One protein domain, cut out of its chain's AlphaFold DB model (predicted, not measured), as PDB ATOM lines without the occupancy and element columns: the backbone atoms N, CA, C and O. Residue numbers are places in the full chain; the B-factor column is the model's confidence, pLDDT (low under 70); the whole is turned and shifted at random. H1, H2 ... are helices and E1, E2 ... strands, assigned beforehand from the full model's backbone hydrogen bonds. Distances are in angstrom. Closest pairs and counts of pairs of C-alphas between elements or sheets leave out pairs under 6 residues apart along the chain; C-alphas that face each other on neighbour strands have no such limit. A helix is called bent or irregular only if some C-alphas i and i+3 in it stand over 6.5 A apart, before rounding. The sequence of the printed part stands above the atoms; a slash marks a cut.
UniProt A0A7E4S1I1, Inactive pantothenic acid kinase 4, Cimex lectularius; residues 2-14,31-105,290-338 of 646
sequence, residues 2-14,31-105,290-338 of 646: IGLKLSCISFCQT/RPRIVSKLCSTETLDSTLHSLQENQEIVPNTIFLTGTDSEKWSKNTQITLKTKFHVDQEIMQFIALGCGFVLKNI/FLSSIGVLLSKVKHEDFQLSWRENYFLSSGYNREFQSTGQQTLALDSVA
ATOM      1  N   ILE A   2      -2.147  51.158  13.989       19.64
ATOM      2  CA  ILE A   2      -3.347  50.639  13.323       19.64
ATOM      3  C   ILE A   2      -2.847  49.507  12.432       19.64
ATOM      4  O   ILE A   2      -2.091  49.787  11.511       19.64
ATOM      5  N   GLY A   3      -3.263  48.277  12.744       22.39
ATOM      6  CA  GLY A   3      -3.199  47.095  11.882       22.39
ATOM      7  C   GLY A   3      -1.812  46.734  11.362       22.39
ATOM      8  O   GLY A   3      -1.387  47.273  10.348       22.39
ATOM      9  N   LEU A   4      -1.157  45.763  12.008       25.45
ATOM     10  CA  LEU A   4      -0.038  45.007  11.441       25.45
ATOM     11  C   LEU A   4      -0.445  44.479  10.054       25.45
ATOM     12  O   LEU A   4      -1.045  43.417   9.933       25.45
ATOM     13  N   LYS A   5      -0.163  45.248   9.001       31.56
ATOM     14  CA  LYS A   5      -0.028  44.704   7.657       31.56
ATOM     15  C   LYS A   5       1.268  43.918   7.710       31.56
ATOM     16  O   LYS A   5       2.338  44.496   7.907       31.56
ATOM     17  N   LEU A   6       1.146  42.606   7.676       34.12
ATOM     18  CA  LEU A   6       2.293  41.728   7.607       34.12
ATOM     19  C   LEU A   6       2.565  41.466   6.128       34.12
ATOM     20  O   LEU A   6       1.641  41.217   5.356       34.12
ATOM     21  N   SER A   7       3.815  41.620   5.719       39.72
ATOM     22  CA  SER A   7       4.262  41.282   4.369       39.72
ATOM     23  C   SER A   7       4.980  39.946   4.424       39.72
ATOM     24  O   SER A   7       5.905  39.790   5.221       39.72
ATOM     25  N   CYS A   8       4.561  39.018   3.566       39.66
ATOM     26  CA  CYS A   8       5.171  37.705   3.439       39.66
ATOM     27  C   CYS A   8       5.978  37.628   2.136       39.66
ATOM     28  O   CYS A   8       5.439  37.879   1.056       39.66
ATOM     29  N   ILE A   9       7.270  37.301   2.222       44.16
ATOM     30  CA  ILE A   9       8.139  37.101   1.049       44.16
ATOM     31  C   ILE A   9       8.559  35.642   1.010       44.16
ATOM     32  O   ILE A   9       9.114  35.162   1.999       44.16
ATOM     33  N   SER A  10       8.327  34.971  -0.125       44.38
ATOM     34  CA  SER A  10       8.743  33.584  -0.320       44.38
ATOM     35  C   SER A  10       9.777  33.396  -1.423       44.38
ATOM     36  O   SER A  10       9.701  34.032  -2.475       44.38
ATOM     37  N   PHE A  11      10.703  32.464  -1.199       49.62
ATOM     38  CA  PHE A  11      11.708  32.032  -2.169       49.62
ATOM     39  C   PHE A  11      11.622  30.520  -2.368       49.62
ATOM     40  O   PHE A  11      11.440  29.784  -1.400       49.62
ATOM     41  N   CYS A  12      11.777  30.073  -3.616       40.91
ATOM     42  CA  CYS A  12      12.058  28.676  -3.928       40.91
ATOM     43  C   CYS A  12      13.540  28.572  -4.291       40.91
ATOM     44  O   CYS A  12      13.980  29.232  -5.237       40.91
ATOM     45  N   GLN A  13      14.306  27.794  -3.530       46.41
ATOM     46  CA  GLN A  13      15.671  27.442  -3.915       46.41
ATOM     47  C   GLN A  13      15.610  26.199  -4.799       46.41
ATOM     48  O   GLN A  13      15.258  25.117  -4.339       46.41
ATOM     49  N   THR A  14      15.938  26.376  -6.076       39.19
ATOM     50  CA  THR A  14      16.194  25.289  -7.024       39.19
ATOM     51  C   THR A  14      17.567  25.548  -7.614       39.19
ATOM     52  O   THR A  14      17.760  26.596  -8.244       39.19
ATOM     53  N   ARG A  31      17.367  19.273  -1.206       74.19
ATOM     54  CA  ARG A  31      15.905  19.210  -1.195       74.19
ATOM     55  C   ARG A  31      15.343  20.571  -1.620       74.19
ATOM     56  O   ARG A  31      15.783  21.585  -1.073       74.19
ATOM     57  N   PRO A  32      14.373  20.619  -2.547       84.31
ATOM     58  CA  PRO A  32      13.603  21.825  -2.793       84.31
ATOM     59  C   PRO A  32      13.096  22.434  -1.489       84.31
ATOM     60  O   PRO A  32      12.553  21.742  -0.622       84.31
ATOM     61  N   ARG A  33      13.259  23.749  -1.373       86.38
ATOM     62  CA  ARG A  33      12.934  24.496  -0.161       86.38
ATOM     63  C   ARG A  33      12.037  25.679  -0.469       86.38
ATOM     64  O   ARG A  33      12.334  26.471  -1.366       86.38
ATOM     65  N   ILE A  34      10.988  25.832   0.332       87.12
ATOM     66  CA  ILE A  34      10.167  27.041   0.402       87.12
ATOM     67  C   ILE A  34      10.559  27.781   1.675       87.12
ATOM     68  O   ILE A  34      10.354  27.276   2.773       87.12
ATOM     69  N   VAL A  35      11.070  28.999   1.542       84.12
ATOM     70  CA  VAL A  35      11.261  29.904   2.686       84.12
ATOM     71  C   VAL A  35      10.205  30.987   2.607       84.12
ATOM     72  O   VAL A  35      10.014  31.527   1.526       84.12
ATOM     73  N   SER A  36       9.544  31.320   3.713       83.88
ATOM     74  CA  SER A  36       8.626  32.453   3.845       83.88
ATOM     75  C   SER A  36       9.017  33.302   5.053       83.88
ATOM     76  O   SER A  36       9.195  32.771   6.144       83.88
ATOM     77  N   LYS A  37       9.146  34.620   4.881       78.62
ATOM     78  CA  LYS A  37       9.429  35.563   5.979       78.62
ATOM     79  C   LYS A  37       8.233  36.481   6.199       78.62
ATOM     80  O   LYS A  37       7.788  37.108   5.245       78.62
ATOM     81  N   LEU A  38       7.758  36.563   7.436       79.19
ATOM     82  CA  LEU A  38       6.678  37.413   7.931       79.19
ATOM     83  C   LEU A  38       7.287  38.563   8.736       79.19
ATOM     84  O   LEU A  38       8.030  38.334   9.688       79.19
ATOM     85  N   CYS A  39       6.966  39.803   8.384       74.38
ATOM     86  CA  CYS A  39       7.410  40.975   9.137       74.38
ATOM     87  C   CYS A  39       6.353  42.076   9.143       74.38
ATOM     88  O   CYS A  39       5.454  42.102   8.299       74.38
ATOM     89  N   SER A  40       6.462  43.013  10.090       73.81
ATOM     90  CA  SER A  40       5.618  44.209  10.084       73.81
ATOM     91  C   SER A  40       5.930  45.090   8.870       73.81
ATOM     92  O   SER A  40       7.092  45.234   8.479       73.81
ATOM     93  N   THR A  41       4.911  45.745   8.309       69.69
ATOM     94  CA  THR A  41       5.097  46.705   7.202       69.69
ATOM     95  C   THR A  41       6.064  47.836   7.567       69.69
ATOM     96  O   THR A  41       6.758  48.346   6.695       69.69
ATOM     97  N   GLU A  42       6.154  48.218   8.846       71.56
ATOM     98  CA  GLU A  42       7.096  49.245   9.324       71.56
ATOM     99  C   GLU A  42       8.561  48.792   9.201       71.56
ATOM    100  O   GLU A  42       9.448  49.607   8.968       71.56
ATOM    101  N   THR A  43       8.806  47.485   9.306       71.75
ATOM    102  CA  THR A  43      10.133  46.855   9.219       71.75
ATOM    103  C   THR A  43      10.445  46.275   7.837       71.75
ATOM    104  O   THR A  43      11.471  45.620   7.658       71.75
ATOM    105  N   LEU A  44       9.574  46.463   6.842       71.94
ATOM    106  CA  LEU A  44       9.740  45.832   5.531       71.94
ATOM    107  C   LEU A  44      11.016  46.305   4.818       71.94
ATOM    108  O   LEU A  44      11.774  45.474   4.324       71.94
ATOM    109  N   ASP A  45      11.308  47.609   4.829       70.50
ATOM    110  CA  ASP A  45      12.520  48.157   4.199       70.50
ATOM    111  C   ASP A  45      13.805  47.576   4.806       70.50
ATOM    112  O   ASP A  45      14.694  47.140   4.074       70.50
ATOM    113  N   SER A  46      13.901  47.496   6.139       72.00
ATOM    114  CA  SER A  46      15.073  46.910   6.803       72.00
ATOM    115  C   SER A  46      15.199  45.409   6.533       72.00
ATOM    116  O   SER A  46      16.308  44.912   6.337       72.00
ATOM    117  N   THR A  47      14.072  44.693   6.450       71.00
ATOM    118  CA  THR A  47      14.037  43.266   6.086       71.00
ATOM    119  C   THR A  47      14.600  43.047   4.680       71.00
ATOM    120  O   THR A  47      15.428  42.164   4.464       71.00
ATOM    121  N   LEU A  48      14.181  43.873   3.722       69.56
ATOM    122  CA  LEU A  48      14.638  43.801   2.336       69.56
ATOM    123  C   LEU A  48      16.118  44.162   2.192       69.56
ATOM    124  O   LEU A  48      16.827  43.503   1.435       69.56
ATOM    125  N   HIS A  49      16.597  45.161   2.933       70.50
ATOM    126  CA  HIS A  49      18.017  45.508   2.957       70.50
ATOM    127  C   HIS A  49      18.882  44.381   3.532       70.50
ATOM    128  O   HIS A  49      19.887  44.024   2.923       70.50
ATOM    129  N   SER A  50      18.460  43.753   4.635       68.56
ATOM    130  CA  SER A  50      19.175  42.608   5.216       68.56
ATOM    131  C   SER A  50      19.287  41.431   4.238       68.56
ATOM    132  O   SER A  50      20.345  40.812   4.147       68.56
ATOM    133  N   LEU A  51      18.236  41.158   3.456       65.06
ATOM    134  CA  LEU A  51      18.270  40.129   2.409       65.06
ATOM    135  C   LEU A  51      19.314  40.428   1.320       65.06
ATOM    136  O   LEU A  51      19.922  39.505   0.785       65.06
ATOM    137  N   GLN A  52      19.549  41.703   0.992       64.25
ATOM    138  CA  GLN A  52      20.586  42.081   0.028       64.25
ATOM    139  C   GLN A  52      21.999  41.941   0.597       64.25
ATOM    140  O   GLN A  52      22.892  41.461  -0.101       64.25
ATOM    141  N   GLU A  53      22.211  42.392   1.835       63.94
ATOM    142  CA  GLU A  53      23.534  42.406   2.473       63.94
ATOM    143  C   GLU A  53      24.058  40.994   2.744       63.94
ATOM    144  O   GLU A  53      25.244  40.735   2.540       63.94
ATOM    145  N   ASN A  54      23.173  40.064   3.109       58.41
ATOM    146  CA  ASN A  54      23.549  38.689   3.433       58.41
ATOM    147  C   ASN A  54      23.869  37.816   2.203       58.41
ATOM    148  O   ASN A  54      24.198  36.647   2.371       58.41
ATOM    149  N   GLN A  55      23.766  38.341   0.970       52.28
ATOM    150  CA  GLN A  55      23.918  37.580  -0.288       52.28
ATOM    151  C   GLN A  55      23.057  36.300  -0.374       52.28
ATOM    152  O   GLN A  55      23.281  35.457  -1.245       52.28
ATOM    153  N   GLU A  56      22.031  36.172   0.472       54.12
ATOM    154  CA  GLU A  56      21.032  35.104   0.440       54.12
ATOM    155  C   GLU A  56      20.121  35.320  -0.778       54.12
ATOM    156  O   GLU A  56      19.021  35.841  -0.654       54.12
ATOM    157  N   ILE A  57      20.607  34.978  -1.976       55.00
ATOM    158  CA  ILE A  57      19.866  34.911  -3.248       55.00
ATOM    159  C   ILE A  57      18.982  36.142  -3.494       55.00
ATOM    160  O   ILE A  57      17.799  36.172  -3.161       55.00
ATOM    161  N   VAL A  58      19.517  37.150  -4.188       54.19
ATOM    162  CA  VAL A  58      18.661  38.234  -4.687       54.19
ATOM    163  C   VAL A  58      17.709  37.641  -5.736       54.19
ATOM    164  O   VAL A  58      18.172  37.197  -6.791       54.19
ATOM    165  N   PRO A  59      16.387  37.609  -5.491       60.97
ATOM    166  CA  PRO A  59      15.440  37.052  -6.446       60.97
ATOM    167  C   PRO A  59      15.471  37.864  -7.743       60.97
ATOM    168  O   PRO A  59      15.444  39.096  -7.732       60.97
ATOM    169  N   ASN A  60      15.440  37.184  -8.889       62.00
ATOM    170  CA  ASN A  60      15.301  37.858 -10.186       62.00
ATOM    171  C   ASN A  60      13.919  38.518 -10.354       62.00
ATOM    172  O   ASN A  60      13.762  39.440 -11.158       62.00
ATOM    173  N   THR A  61      12.909  38.028  -9.627       67.94
ATOM    174  CA  THR A  61      11.517  38.488  -9.691       67.94
ATOM    175  C   THR A  61      10.875  38.439  -8.307       67.94
ATOM    176  O   THR A  61      10.985  37.425  -7.625       67.94
ATOM    177  N   ILE A  62      10.179  39.506  -7.915       73.44
ATOM    178  CA  ILE A  62       9.400  39.588  -6.674       73.44
ATOM    179  C   ILE A  62       7.925  39.770  -7.029       73.44
ATOM    180  O   ILE A  62       7.558  40.664  -7.798       73.44
ATOM    181  N   PHE A  63       7.075  38.933  -6.443       74.62
ATOM    182  CA  PHE A  63       5.627  39.063  -6.530       74.62
ATOM    183  C   PHE A  63       5.113  39.730  -5.257       74.62
ATOM    184  O   PHE A  63       5.377  39.257  -4.155       74.62
ATOM    185  N   LEU A  64       4.396  40.839  -5.414       73.50
ATOM    186  CA  LEU A  64       3.777  41.577  -4.322       73.50
ATOM    187  C   LEU A  64       2.266  41.406  -4.396       73.50
ATOM    188  O   LEU A  64       1.665  41.595  -5.453       73.50
ATOM    189  N   THR A  65       1.654  41.107  -3.258       75.00
ATOM    190  CA  THR A  65       0.201  41.020  -3.122       75.00
ATOM    191  C   THR A  65      -0.287  41.814  -1.913       75.00
ATOM    192  O   THR A  65       0.507  42.305  -1.110       75.00
ATOM    193  N   GLY A  66      -1.602  41.991  -1.818       74.19
ATOM    194  CA  GLY A  66      -2.253  42.759  -0.765       74.19
ATOM    195  C   GLY A  66      -2.415  44.244  -1.084       74.19
ATOM    196  O   GLY A  66      -1.930  44.766  -2.086       74.19
ATOM    197  N   THR A  67      -3.123  44.938  -0.197       70.31
ATOM    198  CA  THR A  67      -3.665  46.285  -0.444       70.31
ATOM    199  C   THR A  67      -2.611  47.370  -0.663       70.31
ATOM    200  O   THR A  67      -2.875  48.329  -1.381       70.31
ATOM    201  N   ASP A  68      -1.408  47.222  -0.098       72.12
ATOM    202  CA  ASP A  68      -0.322  48.206  -0.252       72.12
ATOM    203  C   ASP A  68       0.721  47.824  -1.312       72.12
ATOM    204  O   ASP A  68       1.708  48.540  -1.494       72.12
ATOM    205  N   SER A  69       0.520  46.718  -2.028       73.31
ATOM    206  CA  SER A  69       1.489  46.175  -2.990       73.31
ATOM    207  C   SER A  69       1.905  47.176  -4.077       73.31
ATOM    208  O   SER A  69       3.086  47.267  -4.405       73.31
ATOM    209  N   GLU A  70       0.977  47.989  -4.592       72.00
ATOM    210  CA  GLU A  70       1.270  49.031  -5.593       72.00
ATOM    211  C   GLU A  70       2.084  50.205  -5.051       72.00
ATOM    212  O   GLU A  70       2.886  50.805  -5.771       72.00
ATOM    213  N   LYS A  71       1.853  50.572  -3.789       73.69
ATOM    214  CA  LYS A  71       2.617  51.630  -3.128       73.69
ATOM    215  C   LYS A  71       4.052  51.156  -2.905       73.69
ATOM    216  O   LYS A  71       4.993  51.901  -3.170       73.69
ATOM    217  N   TRP A  72       4.199  49.912  -2.462       71.81
ATOM    218  CA  TRP A  72       5.491  49.295  -2.203       71.81
ATOM    219  C   TRP A  72       6.286  49.020  -3.473       71.81
ATOM    220  O   TRP A  72       7.454  49.387  -3.525       71.81
ATOM    221  N   SER A  73       5.669  48.483  -4.530       70.50
ATOM    222  CA  SER A  73       6.374  48.165  -5.780       70.50
ATOM    223  C   SER A  73       7.155  49.359  -6.333       70.50
ATOM    224  O   SER A  73       8.311  49.213  -6.718       70.50
ATOM    225  N   LYS A  74       6.567  50.561  -6.286       71.00
ATOM    226  CA  LYS A  74       7.207  51.802  -6.745       71.00
ATOM    227  C   LYS A  74       8.403  52.201  -5.884       71.00
ATOM    228  O   LYS A  74       9.441  52.557  -6.433       71.00
ATOM    229  N   ASN A  75       8.268  52.138  -4.561       67.75
ATOM    230  CA  ASN A  75       9.335  52.521  -3.634       67.75
ATOM    231  C   ASN A  75      10.486  51.505  -3.653       67.75
ATOM    232  O   ASN A  75      11.650  51.885  -3.739       67.75
ATOM    233  N   THR A  76      10.171  50.211  -3.642       65.81
ATOM    234  CA  THR A  76      11.157  49.131  -3.534       65.81
ATOM    235  C   THR A  76      11.889  48.853  -4.849       65.81
ATOM    236  O   THR A  76      13.067  48.493  -4.828       65.81
ATOM    237  N   GLN A  77      11.249  49.059  -6.007       63.28
ATOM    238  CA  GLN A  77      11.909  48.927  -7.314       63.28
ATOM    239  C   GLN A  77      13.095  49.886  -7.466       63.28
ATOM    240  O   GLN A  77      14.101  49.523  -8.080       63.28
ATOM    241  N   ILE A  78      13.000  51.079  -6.868       60.88
ATOM    242  CA  ILE A  78      14.082  52.072  -6.843       60.88
ATOM    243  C   ILE A  78      15.288  51.535  -6.051       60.88
ATOM    244  O   ILE A  78      16.430  51.758  -6.452       60.88
ATOM    245  N   THR A  79      15.040  50.781  -4.978       63.12
ATOM    246  CA  THR A  79      16.065  50.275  -4.055       63.12
ATOM    247  C   THR A  79      16.714  48.967  -4.525       63.12
ATOM    248  O   THR A  79      17.938  48.854  -4.520       63.12
ATOM    249  N   LEU A  80      15.925  47.970  -4.954       65.44
ATOM    250  CA  LEU A  80      16.421  46.598  -5.177       65.44
ATOM    251  C   LEU A  80      16.874  46.297  -6.617       65.44
ATOM    252  O   LEU A  80      17.537  45.289  -6.840       65.44
ATOM    253  N   LYS A  81      16.528  47.136  -7.608       67.88
ATOM    254  CA  LYS A  81      16.748  46.865  -9.052       67.88
ATOM    255  C   LYS A  81      16.185  45.510  -9.544       67.88
ATOM    256  O   LYS A  81      16.603  45.005 -10.584       67.88
ATOM    257  N   THR A  82      15.210  44.945  -8.835       66.75
ATOM    258  CA  THR A  82      14.524  43.683  -9.163       66.75
ATOM    259  C   THR A  82      13.253  43.927  -9.987       66.75
ATOM    260  O   THR A  82      12.675  45.015  -9.952       66.75
ATOM    261  N   LYS A  83      12.783  42.916 -10.735       69.12
ATOM    262  CA  LYS A  83      11.470  42.962 -11.402       69.12
ATOM    263  C   LYS A  83      10.350  42.713 -10.393       69.12
ATOM    264  O   LYS A  83      10.355  41.685  -9.723       69.12
ATOM    265  N   PHE A  84       9.378  43.619 -10.333       70.06
ATOM    266  CA  PHE A  84       8.203  43.493  -9.471       70.06
ATOM    267  C   PHE A  84       6.949  43.195 -10.288       70.06
ATOM    268  O   PHE A  84       6.688  43.860 -11.292       70.06
ATOM    269  N   HIS A  85       6.151  42.243  -9.818       71.94
ATOM    270  CA  HIS A  85       4.797  41.996 -10.305       71.94
ATOM    271  C   HIS A  85       3.817  42.190  -9.158       71.94
ATOM    272  O   HIS A  85       3.984  41.596  -8.097       71.94
ATOM    273  N   VAL A  86       2.804  43.022  -9.379       72.56
ATOM    274  CA  VAL A  86       1.758  43.281  -8.392       72.56
ATOM    275  C   VAL A  86       0.515  42.482  -8.756       72.56
ATOM    276  O   VAL A  86       0.077  42.527  -9.905       72.56
ATOM    277  N   ASP A  87      -0.039  41.767  -7.782       71.31
ATOM    278  CA  ASP A  87      -1.248  40.966  -7.942       71.31
ATOM    279  C   ASP A  87      -2.227  41.231  -6.788       71.31
ATOM    280  O   ASP A  87      -1.926  40.999  -5.614       71.31
ATOM    281  N   GLN A  88      -3.403  41.759  -7.128       70.50
ATOM    282  CA  GLN A  88      -4.411  42.210  -6.163       70.50
ATOM    283  C   GLN A  88      -5.317  41.071  -5.669       70.50
ATOM    284  O   GLN A  88      -6.065  41.250  -4.707       70.50
ATOM    285  N   GLU A  89      -5.261  39.886  -6.282       73.75
ATOM    286  CA  GLU A  89      -6.163  38.767  -5.986       73.75
ATOM    287  C   GLU A  89      -5.712  37.943  -4.766       73.75
ATOM    288  O   GLU A  89      -5.682  36.716  -4.794       73.75
ATOM    289  N   ILE A  90      -5.391  38.600  -3.647       82.62
ATOM    290  CA  ILE A  90      -4.830  37.958  -2.441       82.62
ATOM    291  C   ILE A  90      -5.642  36.747  -1.942       82.62
ATOM    292  O   ILE A  90      -5.072  35.752  -1.504       82.62
ATOM    293  N   MET A  91      -6.971  36.787  -2.071       85.38
ATOM    294  CA  MET A  91      -7.867  35.709  -1.629       85.38
ATOM    295  C   MET A  91      -7.603  34.383  -2.348       85.38
ATOM    296  O   MET A  91      -7.714  33.320  -1.736       85.38
ATOM    297  N   GLN A  92      -7.231  34.435  -3.631       88.31
ATOM    298  CA  GLN A  92      -6.925  33.231  -4.398       88.31
ATOM    299  C   GLN A  92      -5.639  32.576  -3.894       88.31
ATOM    300  O   GLN A  92      -5.563  31.356  -3.790       88.31
ATOM    301  N   PHE A  93      -4.649  33.389  -3.520       89.88
ATOM    302  CA  PHE A  93      -3.389  32.897  -2.981       89.88
ATOM    303  C   PHE A  93      -3.582  32.290  -1.599       89.88
ATOM    304  O   PHE A  93      -3.090  31.198  -1.355       89.88
ATOM    305  N   ILE A  94      -4.379  32.918  -0.735       91.81
ATOM    306  CA  ILE A  94      -4.709  32.346   0.576       91.81
ATOM    307  C   ILE A  94      -5.384  30.976   0.415       91.81
ATOM    308  O   ILE A  94      -5.000  30.022   1.089       91.81
ATOM    309  N   ALA A  95      -6.348  30.844  -0.503       94.50
ATOM    310  CA  ALA A  95      -7.014  29.567  -0.758       94.50
ATOM    311  C   ALA A  95      -6.051  28.504  -1.325       94.50
ATOM    312  O   ALA A  95      -6.055  27.369  -0.851       94.50
ATOM    313  N   LEU A  96      -5.196  28.868  -2.287       93.31
ATOM    314  CA  LEU A  96      -4.179  27.969  -2.851       93.31
ATOM    315  C   LEU A  96      -3.152  27.522  -1.804       93.31
ATOM    316  O   LEU A  96      -2.838  26.336  -1.721       93.31
ATOM    317  N   GLY A  97      -2.655  28.453  -0.988       93.38
ATOM    318  CA  GLY A  97      -1.741  28.156   0.111       93.38
ATOM    319  C   GLY A  97      -2.388  27.247   1.150       93.38
ATOM    320  O   GLY A  97      -1.787  26.249   1.530       93.38
ATOM    321  N   CYS A  98      -3.640  27.523   1.534       95.25
ATOM    322  CA  CYS A  98      -4.417  26.671   2.439       95.25
ATOM    323  C   CYS A  98      -4.548  25.239   1.901       95.25
ATOM    324  O   CYS A  98      -4.291  24.276   2.621       95.25
ATOM    325  N   GLY A  99      -4.903  25.099   0.620       94.56
ATOM    326  CA  GLY A  99      -5.024  23.800  -0.038       94.56
ATOM    327  C   GLY A  99      -3.712  23.019  -0.039       94.56
ATOM    328  O   GLY A  99      -3.716  21.822   0.245       94.56
ATOM    329  N   PHE A 100      -2.595  23.702  -0.297       93.69
ATOM    330  CA  PHE A 100      -1.262  23.107  -0.253       93.69
ATOM    331  C   PHE A 100      -0.871  22.655   1.150       93.69
ATOM    332  O   PHE A 100      -0.543  21.485   1.322       93.69
ATOM    333  N   VAL A 101      -0.938  23.526   2.164       92.75
ATOM    334  CA  VAL A 101      -0.479  23.151   3.513       92.75
ATOM    335  C   VAL A 101      -1.291  21.980   4.070       92.75
ATOM    336  O   VAL A 101      -0.706  21.021   4.562       92.75
ATOM    337  N   LEU A 102      -2.615  21.966   3.871       92.31
ATOM    338  CA  LEU A 102      -3.493  20.876   4.317       92.31
ATOM    339  C   LEU A 102      -3.202  19.531   3.646       92.31
ATOM    340  O   LEU A 102      -3.457  18.479   4.226       92.31
ATOM    341  N   LYS A 103      -2.750  19.554   2.391       90.06
ATOM    342  CA  LYS A 103      -2.529  18.347   1.588       90.06
ATOM    343  C   LYS A 103      -1.094  17.845   1.667       90.06
ATOM    344  O   LYS A 103      -0.841  16.656   1.444       90.06
ATOM    345  N   ASN A 104      -0.142  18.749   1.857       91.25
ATOM    346  CA  ASN A 104       1.271  18.478   1.650       91.25
ATOM    347  C   ASN A 104       2.089  18.556   2.938       91.25
ATOM    348  O   ASN A 104       3.144  17.932   2.967       91.25
ATOM    349  N   ILE A 105       1.619  19.240   3.984       89.50
ATOM    350  CA  ILE A 105       2.331  19.351   5.260       89.50
ATOM    351  C   ILE A 105       1.673  18.443   6.297       89.50
ATOM    352  O   ILE A 105       0.461  18.458   6.507       89.50
ATOM    353  N   PHE A 290       1.276  32.228   6.684       87.06
ATOM    354  CA  PHE A 290       2.092  32.136   5.465       87.06
ATOM    355  C   PHE A 290       1.301  31.686   4.225       87.06
ATOM    356  O   PHE A 290       1.887  31.446   3.167       87.06
ATOM    357  N   LEU A 291      -0.028  31.561   4.323       90.88
ATOM    358  CA  LEU A 291      -0.853  31.001   3.245       90.88
ATOM    359  C   LEU A 291      -0.773  31.833   1.962       90.88
ATOM    360  O   LEU A 291      -0.560  31.276   0.886       90.88
ATOM    361  N   SER A 292      -0.907  33.157   2.054       88.56
ATOM    362  CA  SER A 292      -0.831  34.048   0.895       88.56
ATOM    363  C   SER A 292       0.515  33.954   0.176       88.56
ATOM    364  O   SER A 292       0.540  33.871  -1.053       88.56
ATOM    365  N   SER A 293       1.638  33.903   0.897       85.50
ATOM    366  CA  SER A 293       2.962  33.855   0.265       85.50
ATOM    367  C   SER A 293       3.266  32.516  -0.383       85.50
ATOM    368  O   SER A 293       3.753  32.483  -1.517       85.50
ATOM    369  N   ILE A 294       2.896  31.417   0.278       89.12
ATOM    370  CA  ILE A 294       2.970  30.077  -0.307       89.12
ATOM    371  C   ILE A 294       2.072  30.011  -1.551       89.12
ATOM    372  O   ILE A 294       2.508  29.570  -2.612       89.12
ATOM    373  N   GLY A 295       0.843  30.520  -1.474       89.62
ATOM    374  CA  GLY A 295      -0.095  30.530  -2.596       89.62
ATOM    375  C   GLY A 295       0.382  31.329  -3.806       89.62
ATOM    376  O   GLY A 295       0.222  30.878  -4.944       89.62
ATOM    377  N   VAL A 296       1.008  32.492  -3.588       86.25
ATOM    378  CA  VAL A 296       1.643  33.268  -4.664       86.25
ATOM    379  C   VAL A 296       2.717  32.422  -5.337       86.25
ATOM    380  O   VAL A 296       2.695  32.294  -6.563       86.25
ATOM    381  N   LEU A 297       3.604  31.795  -4.558       84.81
ATOM    382  CA  LEU A 297       4.669  30.947  -5.088       84.81
ATOM    383  C   LEU A 297       4.103  29.816  -5.957       84.81
ATOM    384  O   LEU A 297       4.511  29.675  -7.107       84.81
ATOM    385  N   LEU A 298       3.105  29.086  -5.456       85.88
ATOM    386  CA  LEU A 298       2.450  27.983  -6.171       85.88
ATOM    387  C   LEU A 298       1.764  28.425  -7.468       85.88
ATOM    388  O   LEU A 298       1.687  27.661  -8.428       85.88
ATOM    389  N   SER A 299       1.244  29.654  -7.508       84.69
ATOM    390  CA  SER A 299       0.574  30.179  -8.701       84.69
ATOM    391  C   SER A 299       1.550  30.606  -9.803       84.69
ATOM    392  O   SER A 299       1.205  30.556 -10.986       84.69
ATOM    393  N   LYS A 300       2.754  31.062  -9.429       81.75
ATOM    394  CA  LYS A 300       3.721  31.667 -10.362       81.75
ATOM    395  C   LYS A 300       4.883  30.740 -10.708       81.75
ATOM    396  O   LYS A 300       5.477  30.899 -11.773       81.75
ATOM    397  N   VAL A 301       5.190  29.770  -9.851       78.88
ATOM    398  CA  VAL A 301       6.242  28.772 -10.058       78.88
ATOM    399  C   VAL A 301       5.596  27.440 -10.413       78.88
ATOM    400  O   VAL A 301       4.697  26.967  -9.727       78.88
ATOM    401  N   LYS A 302       6.060  26.815 -11.496       78.31
ATOM    402  CA  LYS A 302       5.698  25.435 -11.826       78.31
ATOM    403  C   LYS A 302       6.843  24.533 -11.394       78.31
ATOM    404  O   LYS A 302       7.920  24.618 -11.973       78.31
ATOM    405  N   HIS A 303       6.597  23.704 -10.388       77.88
ATOM    406  CA  HIS A 303       7.552  22.726  -9.879       77.88
ATOM    407  C   HIS A 303       6.839  21.395  -9.643       77.88
ATOM    408  O   HIS A 303       5.732  21.386  -9.099       77.88
ATOM    409  N   GLU A 304       7.450  20.287 -10.058       82.50
ATOM    410  CA  GLU A 304       6.868  18.945  -9.889       82.50
ATOM    411  C   GLU A 304       6.794  18.569  -8.402       82.50
ATOM    412  O   GLU A 304       5.763  18.078  -7.933       82.50
ATOM    413  N   ASP A 305       7.811  18.963  -7.629       83.44
ATOM    414  CA  ASP A 305       7.916  18.645  -6.199       83.44
ATOM    415  C   ASP A 305       6.846  19.284  -5.304       83.44
ATOM    416  O   ASP A 305       6.651  18.862  -4.164       83.44
ATOM    417  N   PHE A 306       6.054  20.236  -5.810       87.25
ATOM    418  CA  PHE A 306       4.865  20.693  -5.084       87.25
ATOM    419  C   PHE A 306       3.820  19.582  -4.895       87.25
ATOM    420  O   PHE A 306       2.920  19.726  -4.067       87.25
ATOM    421  N   GLN A 307       3.903  18.474  -5.641       87.81
ATOM    422  CA  GLN A 307       3.072  17.297  -5.380       87.81
ATOM    423  C   GLN A 307       3.603  16.426  -4.233       87.81
ATOM    424  O   GLN A 307       2.803  15.713  -3.633       87.81
ATOM    425  N   LEU A 308       4.893  16.505  -3.883       91.19
ATOM    426  CA  LEU A 308       5.491  15.732  -2.787       91.19
ATOM    427  C   LEU A 308       4.975  16.202  -1.423       91.19
ATOM    428  O   LEU A 308       4.307  17.232  -1.313       91.19
ATOM    429  N   SER A 309       5.246  15.443  -0.364       92.62
ATOM    430  CA  SER A 309       5.015  15.946   0.993       92.62
ATOM    431  C   SER A 309       6.135  16.893   1.416       92.62
ATOM    432  O   SER A 309       7.235  16.845   0.877       92.62
ATOM    433  N   TRP A 310       5.846  17.767   2.369       92.69
ATOM    434  CA  TRP A 310       6.738  18.812   2.855       92.69
ATOM    435  C   TRP A 310       6.774  18.765   4.377       92.69
ATOM    436  O   TRP A 310       5.776  18.443   5.028       92.69
ATOM    437  N   ARG A 311       7.931  19.080   4.949       90.50
ATOM    438  CA  ARG A 311       8.123  19.168   6.396       90.50
ATOM    439  C   ARG A 311       8.752  20.502   6.754       90.50
ATOM    440  O   ARG A 311       9.501  21.064   5.963       90.50
ATOM    441  N   GLU A 312       8.453  20.995   7.944       88.62
ATOM    442  CA  GLU A 312       9.137  22.168   8.473       88.62
ATOM    443  C   GLU A 312      10.598  21.835   8.782       88.62
ATOM    444  O   GLU A 312      10.884  20.788   9.362       88.62
ATOM    445  N   ASN A 313      11.499  22.728   8.384       88.56
ATOM    446  CA  ASN A 313      12.881  22.735   8.833       88.56
ATOM    447  C   ASN A 313      12.937  23.511  10.146       88.56
ATOM    448  O   ASN A 313      12.765  24.737  10.163       88.56
ATOM    449  N   TYR A 314      13.138  22.807  11.253       84.94
ATOM    450  CA  TYR A 314      13.025  23.418  12.573       84.94
ATOM    451  C   TYR A 314      14.209  24.317  12.940       84.94
ATOM    452  O   TYR A 314      14.090  25.122  13.863       84.94
ATOM    453  N   PHE A 315      15.345  24.184  12.251       84.06
ATOM    454  CA  PHE A 315      16.519  25.019  12.497       84.06
ATOM    455  C   PHE A 315      16.353  26.418  11.890       84.06
ATOM    456  O   PHE A 315      16.654  27.421  12.538       84.06
ATOM    457  N   LEU A 316      15.841  26.492  10.659       82.31
ATOM    458  CA  LEU A 316      15.624  27.758   9.954       82.31
ATOM    459  C   LEU A 316      14.300  28.437  10.316       82.31
ATOM    460  O   LEU A 316      14.161  29.655  10.159       82.31
ATOM    461  N   SER A 317      13.316  27.666  10.777       84.44
ATOM    462  CA  SER A 317      12.011  28.199  11.155       84.44
ATOM    463  C   SER A 317      12.042  28.839  12.542       84.44
ATOM    464  O   SER A 317      12.629  28.346  13.501       84.44
ATOM    465  N   SER A 318      11.358  29.970  12.664       70.75
ATOM    466  CA  SER A 318      11.338  30.797  13.874       70.75
ATOM    467  C   SER A 318      10.484  30.239  15.013       70.75
ATOM    468  O   SER A 318      10.558  30.761  16.124       70.75
ATOM    469  N   GLY A 319       9.683  29.193  14.787       64.81
ATOM    470  CA  GLY A 319       8.723  28.738  15.793       64.81
ATOM    471  C   GLY A 319       9.357  28.196  17.082       64.81
ATOM    472  O   GLY A 319       8.749  28.325  18.141       64.81
ATOM    473  N   TYR A 320      10.598  27.694  17.036       58.81
ATOM    474  CA  TYR A 320      11.373  27.326  18.235       58.81
ATOM    475  C   TYR A 320      12.389  28.390  18.675       58.81
ATOM    476  O   TYR A 320      12.967  28.281  19.760       58.81
ATOM    477  N   ASN A 321      12.621  29.427  17.868       53.78
ATOM    478  CA  ASN A 321      13.704  30.374  18.091       53.78
ATOM    479  C   ASN A 321      13.195  31.674  18.742       53.78
ATOM    480  O   ASN A 321      12.659  32.570  18.085       53.78
ATOM    481  N   ARG A 322      13.398  31.789  20.063       46.53
ATOM    482  CA  ARG A 322      13.006  32.967  20.862       46.53
ATOM    483  C   ARG A 322      13.710  34.260  20.430       46.53
ATOM    484  O   ARG A 322      13.156  35.331  20.656       46.53
ATOM    485  N   GLU A 323      14.887  34.192  19.803       44.75
ATOM    486  CA  GLU A 323      15.591  35.399  19.346       44.75
ATOM    487  C   GLU A 323      14.836  36.098  18.206       44.75
ATOM    488  O   GLU A 323      14.711  37.322  18.220       44.75
ATOM    489  N   PHE A 324      14.215  35.348  17.288       45.94
ATOM    490  CA  PHE A 324      13.386  35.917  16.214       45.94
ATOM    491  C   PHE A 324      12.106  36.586  16.739       45.94
ATOM    492  O   PHE A 324      11.676  37.612  16.217       45.94
ATOM    493  N   GLN A 325      11.536  36.086  17.840       49.12
ATOM    494  CA  GLN A 325      10.376  36.728  18.472       49.12
ATOM    495  C   GLN A 325      10.690  38.152  18.964       49.12
ATOM    496  O   GLN A 325       9.793  38.992  19.020       49.12
ATOM    497  N   SER A 326      11.959  38.451  19.270       46.50
ATOM    498  CA  SER A 326      12.398  39.777  19.723       46.50
ATOM    499  C   SER A 326      12.546  40.808  18.595       46.50
ATOM    500  O   SER A 326      12.449  42.008  18.852       46.50
ATOM    501  N   THR A 327      12.733  40.365  17.346       53.50
ATOM    502  CA  THR A 327      12.914  41.251  16.180       53.50
ATOM    503  C   THR A 327      11.600  41.590  15.470       53.50
ATOM    504  O   THR A 327      11.589  42.430  14.571       53.50
ATOM    505  N   GLY A 328      10.486  40.957  15.861       63.78
ATOM    506  CA  GLY A 328       9.187  41.125  15.201       63.78
ATOM    507  C   GLY A 328       9.117  40.492  13.804       63.78
ATOM    508  O   GLY A 328       8.213  40.824  13.031       63.78
ATOM    509  N   GLN A 329      10.062  39.608  13.473       70.25
ATOM    510  CA  GLN A 329      10.110  38.852  12.222       70.25
ATOM    511  C   GLN A 329       9.941  37.358  12.510       70.25
ATOM    512  O   GLN A 329      10.561  36.824  13.426       70.25
ATOM    513  N   GLN A 330       9.140  36.669  11.703       77.56
ATOM    514  CA  GLN A 330       9.024  35.213  11.733       77.56
ATOM    515  C   GLN A 330       9.476  34.639  10.394       77.56
ATOM    516  O   GLN A 330       9.161  35.174   9.337       77.56
ATOM    517  N   THR A 331      10.202  33.533  10.439       80.44
ATOM    518  CA  THR A 331      10.617  32.771   9.258       80.44
ATOM    519  C   THR A 331       9.990  31.389   9.328       80.44
ATOM    520  O   THR A 331       9.966  30.778  10.397       80.44
ATOM    521  N   LEU A 332       9.501  30.906   8.196       85.81
ATOM    522  CA  LEU A 332       9.095  29.530   7.959       85.81
ATOM    523  C   LEU A 332       9.967  28.967   6.841       85.81
ATOM    524  O   LEU A 332      10.053  29.569   5.772       85.81
ATOM    525  N   ALA A 333      10.578  27.814   7.064       87.75
ATOM    526  CA  ALA A 333      11.271  27.047   6.043       87.75
ATOM    527  C   ALA A 333      10.628  25.662   5.936       87.75
ATOM    528  O   ALA A 333      10.479  24.960   6.934       87.75
ATOM    529  N   LEU A 334      10.242  25.278   4.723       89.81
ATOM    530  CA  LEU A 334       9.677  23.975   4.401       89.81
ATOM    531  C   LEU A 334      10.596  23.264   3.416       89.81
ATOM    532  O   LEU A 334      10.881  23.808   2.348       89.81
ATOM    533  N   ASP A 335      10.981  22.040   3.748       90.06
ATOM    534  CA  ASP A 335      11.765  21.161   2.891       90.06
ATOM    535  C   ASP A 335      10.866  20.090   2.283       90.06
ATOM    536  O   ASP A 335      10.048  19.471   2.976       90.06
ATOM    537  N   SER A 336      11.028  19.842   0.985       89.75
ATOM    538  CA  SER A 336      10.356  18.727   0.327       89.75
ATOM    539  C   SER A 336      10.874  17.403   0.883       89.75
ATOM    540  O   SER A 336      12.081  17.194   1.029       89.75
ATOM    541  N   VAL A 337       9.965  16.474   1.127       90.75
ATOM    542  CA  VAL A 337      10.275  15.070   1.380       90.75
ATOM    543  C   VAL A 337      10.439  14.362   0.037       90.75
ATOM    544  O   VAL A 337       9.766  14.697  -0.930       90.75
ATOM    545  N   ALA A 338      11.295  13.343  -0.022       88.00
ATOM    546  CA  ALA A 338      11.611  12.616  -1.253       88.00
ATOM    547  C   ALA A 338      10.436  11.868  -1.916       88.00
ATOM    548  O   ALA A 338      10.594  11.353  -3.018       88.00
TER     549      ALA A 338
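AT A GLANCE: This is residues 2 to 14, 31 to 105 and 290 to 338 of the 646 residues of the protein "Inactive pantothenic acid kinase 4" of Cimex lectularius (UniProt A0A7E4S1I1). What does the model look like? A twisted sheet, E1 E2 E6 E5, is the middle of three layers, with H4 packed over one face, H3 crossing H4, and H1 over the other face. Beside the edge strand E1 sits a small second sheet, E3 and E4, with H2 packed on it. What is it made of? The printed part has 137 residues, with six named helices and six named strands in the order E1 E2 H1 E3 H2 E4 H3 H4 H5 E5 H6 E6, of mixed class. The larger sheet is antiparallel, the smaller parallel; the whole is compact, with a radius of gyration of the C-alphas of 14.5 A and spans of 40 by 33 by 31 A.

IN THESE COORDINATES: Where do the first elements run? E1, residues 6 to 13, spans 22.7 A from C-alpha 6 at (2.293, 41.728, 7.607). E2, residues 33 to 40, spans 23.4 A; H1 is residues 41 to 53, E3 61 to 65, H2 69 to 80 and E4 83 to 87. And the later ones? H3, residues 90 to 104, spans 20.8 A; H4 is residues 290 to 300, H5 304 to 307, E5 310 to 312 and H6 322 to 327. E6, residues 329 to 336, spans 23.4 A and ends at C-alpha 336, (10.356, 18.727, 0.327).

HOW THE PARTS SIT: What joins the larger sheet? N 9 and O 37 of E1 and E2 are 3.1 A apart, N 38 and O 330 of E2 and E6 2.7 A, and N 335 and O 311 of E6 and E5 2.8 A, each within hydrogen-bond range. What is on it? H4 is over E1 at a height over the sheet of 7.3 A, and H1 is over E2 on the opposite face at 9.5 A. H3 touches H4 about perpendicular, at 84 degrees, with C-alphas of Gly 97 and Gly 295 closest at 4.0 A; H3 only grazes the sheet, and H5 and H6 only just do, with 5 pairs of C-alphas within 10 A each. What of the smaller sheet? E3, H2 and E4 form a strand-helix-strand unit, two parallel neighbour strands with a helix between, its crossover right-handed; N 64 and O 85 are 2.8 A apart, within hydrogen-bond range. E1 and E3 are near each other, with 12 pairs of C-alphas within 10 A. Are the helix backbones complete? In H3 and H4 every O i to N i+4 pair is within hydrogen-bond range; in H1 7 of 9 are, in H2 4 of 8, in H6 0 of 2 but 3 of 3 O i to N i+3 pairs, and H5 is too short for an O i to N i+4 pair. H1 is irregular, C-alphas 42 and 45 being 7.5 A apart.

THE WHOLE: Where are the cuts? Residues 15 to 30 are not printed, with 8.4 A between C-alphas 14 and 31, nor are 106 to 289, with 12.8 A between C-alphas 105 and 290. Of the links that are printed whole, none is long. How far and how sure? The two C-alphas farthest apart, of Ile 2 and Ala 338, are 43.4 A apart. The mean pLDDT of the printed part is 72.5, and 46 residues are under 70, among them 2 to 14, 50 to 61 and 319 to 328.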